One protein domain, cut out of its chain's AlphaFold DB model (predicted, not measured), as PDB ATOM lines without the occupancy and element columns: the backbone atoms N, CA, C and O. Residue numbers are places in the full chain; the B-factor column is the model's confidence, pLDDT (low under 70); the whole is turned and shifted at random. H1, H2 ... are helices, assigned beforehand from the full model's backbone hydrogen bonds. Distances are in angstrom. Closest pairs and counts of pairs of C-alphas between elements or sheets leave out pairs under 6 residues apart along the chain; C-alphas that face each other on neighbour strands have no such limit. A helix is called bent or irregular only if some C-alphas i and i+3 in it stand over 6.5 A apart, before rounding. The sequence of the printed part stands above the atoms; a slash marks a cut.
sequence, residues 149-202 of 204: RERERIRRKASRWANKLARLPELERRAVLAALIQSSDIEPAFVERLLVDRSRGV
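What this domain is: This is residues 149 to 202 of the 204 residues of the protein "D12 class N6 adenine-specific DNA methyltransferase" of Rhodospira trueperi (UniProt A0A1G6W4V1). Three helices follow one another as an open zigzag with no common core: H1 and H2 make a V, meeting near the end of H1 and the beginning of H2, and H3 turns off in a further direction beyond the other end of H2. The middle of the model is empty, H1 and H3 are apart, and residues 149 to 163 of H1 and residues 192 to 200 of H3 stick out free. The printed part has 54 residues, with three named helices in the order H1, H2, H3 and no named strand, and the class is all helix. The whole is loose, with a radius of gyration of the C-alphas of 13.2 A, and the C-alphas span 30 by 28 by 27 A along their three main axes.

Where its parts are: H1 is residues 149 to 166, 18 residues from Arg 149 to Ala 166, and it is the longest helix. Its first C-alpha, that of Arg 149, is at (124.588, 96.489, 100.279), and it is 25.5 A from first to last C-alpha. After three residues, 167 to 169, H2 takes in residues 170 to 181, from Glu 170 to Ile 181, and is 16.6 A from first to last C-alpha. C-alpha 170 is at (107.949, 101.861, 71.588). Six residues, 182 to 187, come before H3, which is residues 188 to 200, from Pro 188 to Arg 200, and is 18.9 A from first to last C-alpha. H3 ends with C-alpha 200 at (94.031, 93.479, 90.912), and residues 201 and 202 follow it. No helix is bent or irregular.

How they stand to each other: H1 and H2 form a helical hairpin. They only just touch, with 3 pairs of C-alphas within 8 A. The closest C-alphas of the two are those of Leu 165 and Arg 173, 5.9 A apart. H1 touches H2 with residues 165 to 166 alone, and H2 touches H1 with residues 173 to 176 alone. Their lines stand at a steep tilt of 45 degrees, and they run opposite ways, with their centres 18.0 A apart. H2 and H3 are close but not clearly touching, with 2 pairs of C-alphas within 8 A. The closest C-alphas of these two are those of Ile 181 and Val 191, 7.2 A apart. Their lines stand at a steep tilt of 55 degrees, they run opposite ways, and their centres are 17.2 A apart. H3 touches no helix. H1 and H3 are apart. In H1, H2 and H3, every backbone O of residue i is within hydrogen-bond range of the N of residue i+4 where both belong to the helix.

The domain as a whole: The two C-alphas farthest apart are those of Arg 149 and Leu 171, at 35.2 A, and the first and last printed C-alphas, those of Arg 149 and Val 202, are 32.4 A apart. The printed part has no cut and runs from residue 149 to residue 202 of a chain of 204 residues. The link from H1 to H2 is tight, and the link from H2 to H3 is short but not tight; neither is long. Residues 183 to 189, of which 188 and 189 belong to H3, stand free. The mean pLDDT of the printed part is 82.2. It is 87 for H1, 92 for H2 and 70 for H3, and the model's confidence is low, under 70, at residue 149 and at residues 196 to 202.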
ATOM      1  N   ARG A 149     123.797  96.273 101.502       69.69
ATOM      2  CA  ARG A 149     124.588  96.489 100.279       69.69
ATOM      3  C   ARG A 149     124.102  95.621  99.123       69.69
ATOM      4  O   ARG A 149     124.072  96.074  97.981       69.69
ATOM      5  N   GLU A 150     123.711  94.385  99.409       74.69
ATOM      6  CA  GLU A 150     123.176  93.492  98.390       74.69
ATOM      7  C   GLU A 150     121.803  93.955  97.889       74.69
ATOM      8  O   GLU A 150     121.615  94.062  96.676       74.69
ATOM      9  N   ARG A 151     120.900  94.339  98.803       79.12
ATOM     10  CA  ARG A 151     119.598  94.940  98.464       79.12
ATOM     11  C   ARG A 151     119.764  96.194  97.606       79.12
ATOM     12  O   ARG A 151     119.120  96.339  96.569       79.12
ATOM     13  N   GLU A 152     120.684  97.081  97.991       79.88
ATOM     14  CA  GLU A 152     121.048  98.285  97.233       79.88
ATOM     15  C   GLU A 152     121.533  97.948  95.818       79.88
ATOM     16  O   GLU A 152     121.083  98.550  94.839       79.88
ATOM     17  N   ARG A 153     122.425  96.958  95.686       87.19
ATOM     18  CA  ARG A 153     122.960  96.511  94.395       87.19
ATOM     19  C   ARG A 153     121.862  95.962  93.484       87.19
ATOM     20  O   ARG A 153     121.831  96.320  92.304       87.19
ATOM     21  N   ILE A 154     120.978  95.114  94.013       83.94
ATOM     22  CA  ILE A 154     119.874  94.495  93.264       83.94
ATOM     23  C   ILE A 154     118.877  95.564  92.813       83.94
ATOM     24  O   ILE A 154     118.582  95.650  91.620       83.94
ATOM     25  N   ARG A 155     118.462  96.457  93.720       82.88
ATOM     26  CA  ARG A 155     117.597  97.601  93.401       82.88
ATOM     27  C   ARG A 155     118.187  98.469  92.292       82.88
ATOM     28  O   ARG A 155     117.522  98.719  91.292       82.88
ATOM     29  N   ARG A 156     119.456  98.883  92.410       86.75
ATOM     30  CA  ARG A 156     120.125  99.690  91.372       86.75
ATOM     31  C   ARG A 156     120.205  98.954  90.038       86.75
ATOM     32  O   ARG A 156     120.048  99.582  88.994       86.75
ATOM     33  N   LYS A 157     120.443  97.636  90.047       91.19
ATOM     34  CA  LYS A 157     120.433  96.820  88.824       91.19
ATOM     35  C   LYS A 157     119.053  96.872  88.167       91.19
ATOM     36  O   LYS A 157     118.990  97.226  86.994       91.19
ATOM     37  N   ALA A 158     117.983  96.609  88.914       87.38
ATOM     38  CA  ALA A 158     116.613  96.663  88.404       87.38
ATOM     39  C   ALA A 158     116.260  98.050  87.832       87.38
ATOM     40  O   ALA A 158     115.823  98.145  86.687       87.38
ATOM     41  N   SER A 159     116.549  99.133  88.565       87.94
ATOM     42  CA  SER A 159     116.293 100.504  88.097       87.94
ATOM     43  C   SER A 159     117.062 100.849  86.820       87.94
ATOM     44  O   SER A 159     116.513 101.493  85.930       87.94
ATOM     45  N   ARG A 160     118.319 100.406  86.681       93.38
ATOM     46  CA  ARG A 160     119.091 100.625  85.445       93.38
ATOM     47  C   ARG A 160     118.463  99.932  84.239       93.38
ATOM     48  O   ARG A 160     118.394 100.543  83.179       93.38
ATOM     49  N   TRP A 161     118.001  98.692  84.396       94.25
ATOM     50  CA  TRP A 161     117.312  97.968  83.323       94.25
ATOM     51  C   TRP A 161     115.986  98.634  82.951       94.25
ATOM     52  O   TRP A 161     115.739  98.852  81.767       94.25
ATOM     53  N   ALA A 162     115.192  99.047  83.942       90.12
ATOM     54  CA  ALA A 162     113.955  99.789  83.711       90.12
ATOM     55  C   ALA A 162     114.212 101.104  82.953       90.12
ATOM     56  O   ALA A 162     113.558 101.379  81.950       90.12
ATOM     57  N   ASN A 163     115.224 101.873  83.363       91.56
ATOM     58  CA  ASN A 163     115.607 103.115  82.688       91.56
ATOM     59  C   ASN A 163     116.135 102.873  81.269       91.56
ATOM     60  O   ASN A 163     115.856 103.668  80.374       91.56
ATOM     61  N   LYS A 164     116.884 101.785  81.039       93.62
ATOM     62  CA  LYS A 164     117.340 101.404  79.695       93.62
ATOM     63  C   LYS A 164     116.144 101.106  78.789       93.62
ATOM     64  O   LYS A 164     116.080 101.641  77.691       93.62
ATOM     65  N   LEU A 165     115.185 100.323  79.279       93.00
ATOM     66  CA  LEU A 165     113.968  99.956  78.556       93.00
ATOM     67  C   LEU A 165     113.068 101.175  78.269       93.00
ATOM     68  O   LEU A 165     112.510 101.295  77.179       93.00
ATOM     69  N   ALA A 166     112.964 102.112  79.217       90.62
ATOM     70  CA  ALA A 166     112.175 103.339  79.075       90.62
ATOM     71  C   ALA A 166     112.722 104.306  78.009       90.62
ATOM     72  O   ALA A 166     111.957 105.089  77.453       90.62
ATOM     73  N   ARG A 167     114.024 104.246  77.704       94.06
ATOM     74  CA  ARG A 167     114.666 105.078  76.671       94.06
ATOM     75  C   ARG A 167     114.511 104.533  75.251       94.06
ATOM     76  O   ARG A 167     114.801 105.262  74.311       94.06
ATOM     77  N   LEU A 168     114.091 103.277  75.091       94.50
ATOM     78  CA  LEU A 168     113.897 102.679  73.771       94.50
ATOM     79  C   LEU A 168     112.606 103.196  73.109       94.50
ATOM     80  O   LEU A 168     111.617 103.429  73.827       94.50
ATOM     81  N   PRO A 169     112.586 103.308  71.763       96.31
ATOM     82  CA  PRO A 169     111.365 103.463  70.981       96.31
ATOM     83  C   PRO A 169     110.326 102.396  71.331       96.31
ATOM     84  O   PRO A 169     110.654 101.297  71.779       96.31
ATOM     85  N   GLU A 170     109.050 102.704  71.116       92.62
ATOM     86  CA  GLU A 170     107.949 101.861  71.588       92.62
ATOM     87  C   GLU A 170     108.001 100.422  71.051       92.62
ATOM     88  O   GLU A 170     107.852  99.473  71.824       92.62
ATOM     89  N   LEU A 171     108.250 100.244  69.752       94.56
ATOM     90  CA  LEU A 171     108.326  98.914  69.143       94.56
ATOM     91  C   LEU A 171     109.525  98.115  69.666       94.56
ATOM     92  O   LEU A 171     109.377  96.938  69.989       94.56
ATOM     93  N   GLU A 172     110.681  98.759  69.841       94.56
ATOM     94  CA  GLU A 172     111.866  98.124  70.430       94.56
ATOM     95  C   GLU A 172     111.617  97.712  71.882       94.56
ATOM     96  O   GLU A 172     111.964  96.605  72.291       94.56
ATOM     97  N   ARG A 173     110.944  98.568  72.662       95.25
ATOM     98  CA  ARG A 173     110.549  98.257  74.038       95.25
ATOM     99  C   ARG A 173     109.674  97.007  74.101       95.25
ATOM    100  O   ARG A 173     109.914  96.137  74.939       95.25
ATOM    101  N   ARG A 174     108.665  96.923  73.226       92.25
ATOM    102  CA  ARG A 174     107.751  95.775  73.130       92.25
ATOM    103  C   ARG A 174     108.499  94.506  72.708       92.25
ATOM    104  O   ARG A 174     108.298  93.470  73.332       92.25
ATOM    105  N   ALA A 175     109.392  94.597  71.722       92.06
ATOM    106  CA  ALA A 175     110.197  93.469  71.253       92.06
ATOM    107  C   ALA A 175     111.125  92.922  72.351       92.06
ATOM    108  O   ALA A 175     111.147  91.717  72.599       92.06
ATOM    109  N   VAL A 176     111.835  93.802  73.069       93.31
ATOM    110  CA  VAL A 176     112.695  93.406  74.196       93.31
ATOM    111  C   VAL A 176     111.873  92.762  75.313       93.31
ATOM    112  O   VAL A 176     112.280  91.736  75.851       93.31
ATOM    113  N   LEU A 177     110.711  93.324  75.660       90.94
ATOM    114  CA  LEU A 177     109.843  92.750  76.691       90.94
ATOM    115  C   LEU A 177     109.325  91.359  76.296       90.94
ATOM    116  O   LEU A 177     109.349  90.453  77.126       90.94
ATOM    117  N   ALA A 178     108.902  91.178  75.042       89.62
ATOM    118  CA  ALA A 178     108.459  89.884  74.527       89.62
ATOM    119  C   ALA A 178     109.582  88.838  74.588       89.62
ATOM    120  O   ALA A 178     109.361  87.742  75.096       89.62
ATOM    121  N   ALA A 179     110.798  89.201  74.166       91.62
ATOM    122  CA  ALA A 179     111.960  88.315  74.226       91.62
ATOM    123  C   ALA A 179     112.338  87.925  75.666       91.62
ATOM    124  O   ALA A 179     112.696  86.777  75.914       91.62
ATOM    125  N   LEU A 180     112.233  88.854  76.626       90.12
ATOM    126  CA  LEU A 180     112.457  88.550  78.042       90.12
ATOM    127  C   LEU A 180     111.415  87.559  78.570       90.12
ATOM    128  O   LEU A 180     111.791  86.585  79.206       90.12
ATOM    129  N   ILE A 181     110.127  87.782  78.284       87.19
ATOM    130  CA  ILE A 181     109.030  86.905  78.731       87.19
ATOM    131  C   ILE A 181     109.135  85.500  78.120       87.19
ATOM    132  O   ILE A 181     108.796  84.527  78.780       87.19
ATOM    133  N   GLN A 182     109.600  85.392  76.874       86.12
ATOM    134  CA  GLN A 182     109.768  84.119  76.163       86.12
ATOM    135  C   GLN A 182     111.083  83.390  76.495       86.12
ATOM    136  O   GLN A 182     111.312  82.292  75.992       86.12
ATOM    137  N   SER A 183     111.963  83.988  77.301       88.50
ATOM    138  CA  SER A 183     113.216  83.355  77.716       88.50
ATOM    139  C   SER A 183     112.943  82.104  78.555       88.50
ATOM    140  O   SER A 183     112.112  82.129  79.459       88.50
ATOM    141  N   SER A 184     113.705  81.035  78.314       83.50
ATOM    142  CA  SER A 184     113.661  79.801  79.113       83.50
ATOM    143  C   SER A 184     114.001  80.011  80.590       83.50
ATOM    144  O   SER A 184     113.668  79.169  81.416       83.50
ATOM    145  N   ASP A 185     114.664  81.122  80.919       85.44
ATOM    146  CA  ASP A 185     115.052  81.465  82.287       85.44
ATOM    147  C   ASP A 185     113.895  82.083  83.093       85.44
ATOM    148  O   ASP A 185     114.037  82.317  84.296       85.44
ATOM    149  N   ILE A 186     112.759  82.380  82.449       82.44
ATOM    150  CA  ILE A 186     111.561  82.918  83.096       82.44
ATOM    151  C   ILE A 186     110.429  81.897  82.993       82.44
ATOM    152  O   ILE A 186     109.934  81.598  81.910       82.44
ATOM    153  N   GLU A 187     109.965  81.395  84.138       82.69
ATOM    154  CA  GLU A 187     108.813  80.496  84.163       82.69
ATOM    155  C   GLU A 187     107.530  81.221  83.699       82.69
ATOM    156  O   GLU A 187     107.174  82.261  84.265       82.69
ATOM    157  N   PRO A 188     106.764  80.676  82.735       78.25
ATOM    158  CA  PRO A 188     105.541  81.320  82.241       78.25
ATOM    159  C   PRO A 188     104.512  81.610  83.343       78.25
ATOM    160  O   PRO A 188     103.922  82.691  83.393       78.25
ATOM    161  N   ALA A 189     104.367  80.686  84.297       76.50
ATOM    162  CA  ALA A 189     103.444  80.830  85.418       76.50
ATOM    163  C   ALA A 189     103.799  82.016  86.339       76.50
ATOM    164  O   ALA A 189     102.914  82.606  86.960       76.50
ATOM    165  N   PHE A 190     105.080  82.394  86.424       78.25
ATOM    166  CA  PHE A 190     105.522  83.572  87.170       78.25
ATOM    167  C   PHE A 190     105.051  84.872  86.498       78.25
ATOM    168  O   PHE A 190     104.562  85.783  87.174       78.25
ATOM    169  N   VAL A 191     105.126  84.944  85.164       80.75
ATOM    170  CA  VAL A 191     104.673  86.109  84.385       80.75
ATOM    171  C   VAL A 191     103.158  86.279  84.483       80.75
ATOM    172  O   VAL A 191     102.684  87.386  84.738       80.75
ATOM    173  N   GLU A 192     102.398  85.191  84.348       79.62
ATOM    174  CA  GLU A 192     100.938  85.213  84.496       79.62
ATOM    175  C   GLU A 192     100.516  85.761  85.865       79.62
ATOM    176  O   GLU A 192      99.688  86.673  85.939       79.62
ATOM    177  N   ARG A 193     101.139  85.283  86.951       73.06
ATOM    178  CA  ARG A 193     100.877  85.780  88.313       73.06
ATOM    179  C   ARG A 193     101.159  87.278  88.452       73.06
ATOM    180  O   ARG A 193     100.336  88.001  89.009       73.06
ATOM    181  N   LEU A 194     102.276  87.764  87.906       74.69
ATOM    182  CA  LEU A 194     102.649  89.187  87.913       74.69
ATOM    183  C   LEU A 194     101.608  90.083  87.221       74.69
ATOM    184  O   LEU A 194     101.331  91.194  87.687       74.69
ATOM    185  N   LEU A 195     101.039  89.612  86.111       74.50
ATOM    186  CA  LEU A 195     100.014  90.336  85.355       74.50
ATOM    187  C   LEU A 195      98.654  90.319  86.073       74.50
ATOM    188  O   LEU A 195      97.965  91.345  86.123       74.50
ATOM    189  N   VAL A 196      98.291  89.194  86.696       69.31
ATOM    190  CA  VAL A 196      97.085  89.080  87.533       69.31
ATOM    191  C   VAL A 196      97.175  89.991  88.762       69.31
ATOM    192  O   VAL A 196      96.226  90.711  89.065       69.31
ATOM    193  N   ASP A 197      98.320  90.040  89.442       63.28
ATOM    194  CA  ASP A 197      98.500  90.909  90.612       63.28
ATOM    195  C   ASP A 197      98.467  92.403  90.242       63.28
ATOM    196  O   ASP A 197      97.945  93.214  91.010       63.28
ATOM    197  N   ARG A 198      98.942  92.790  89.048       58.44
ATOM    198  CA  ARG A 198      98.802  94.173  88.551       58.44
ATOM    199  C   ARG A 198      97.359  94.552  88.241       58.44
ATOM    200  O   ARG A 198      96.950  95.652  88.593       58.44
ATOM    201  N   SER A 199      96.596  93.679  87.587       51.19
ATOM    202  CA  SER A 199      95.187  93.962  87.265       51.19
ATOM    203  C   SER A 199      94.322  94.085  88.524       51.19
ATOM    204  O   SER A 199      93.446  94.945  88.580       51.19
ATOM    205  N   ARG A 200      94.645  93.329  89.582       50.16
ATOM    206  CA  ARG A 200      94.031  93.479  90.912       50.16
ATOM    207  C   ARG A 200      94.357  94.803  91.609       50.16
ATOM    208  O   ARG A 200      93.563  95.238  92.427       50.16
ATOM    209  N   GLY A 201      95.487  95.438  91.289       41.66
ATOM    210  CA  GLY A 201      95.874  96.746  91.836       41.66
ATOM    211  C   GLY A 201      95.392  97.962  91.033       41.66
ATOM    212  O   GLY A 201      95.607  99.083  91.478       41.66
ATOM    213  N   VAL A 202      94.795  97.760  89.850       35.06
ATOM    214  CA  VAL A 202      94.269  98.835  88.975       35.06
ATOM    215  C   VAL A 202      92.732  98.827  88.922       35.06
ATOM    216  O   VAL A 202      92.126  99.836  88.584       35.06
TER     217      VAL A 202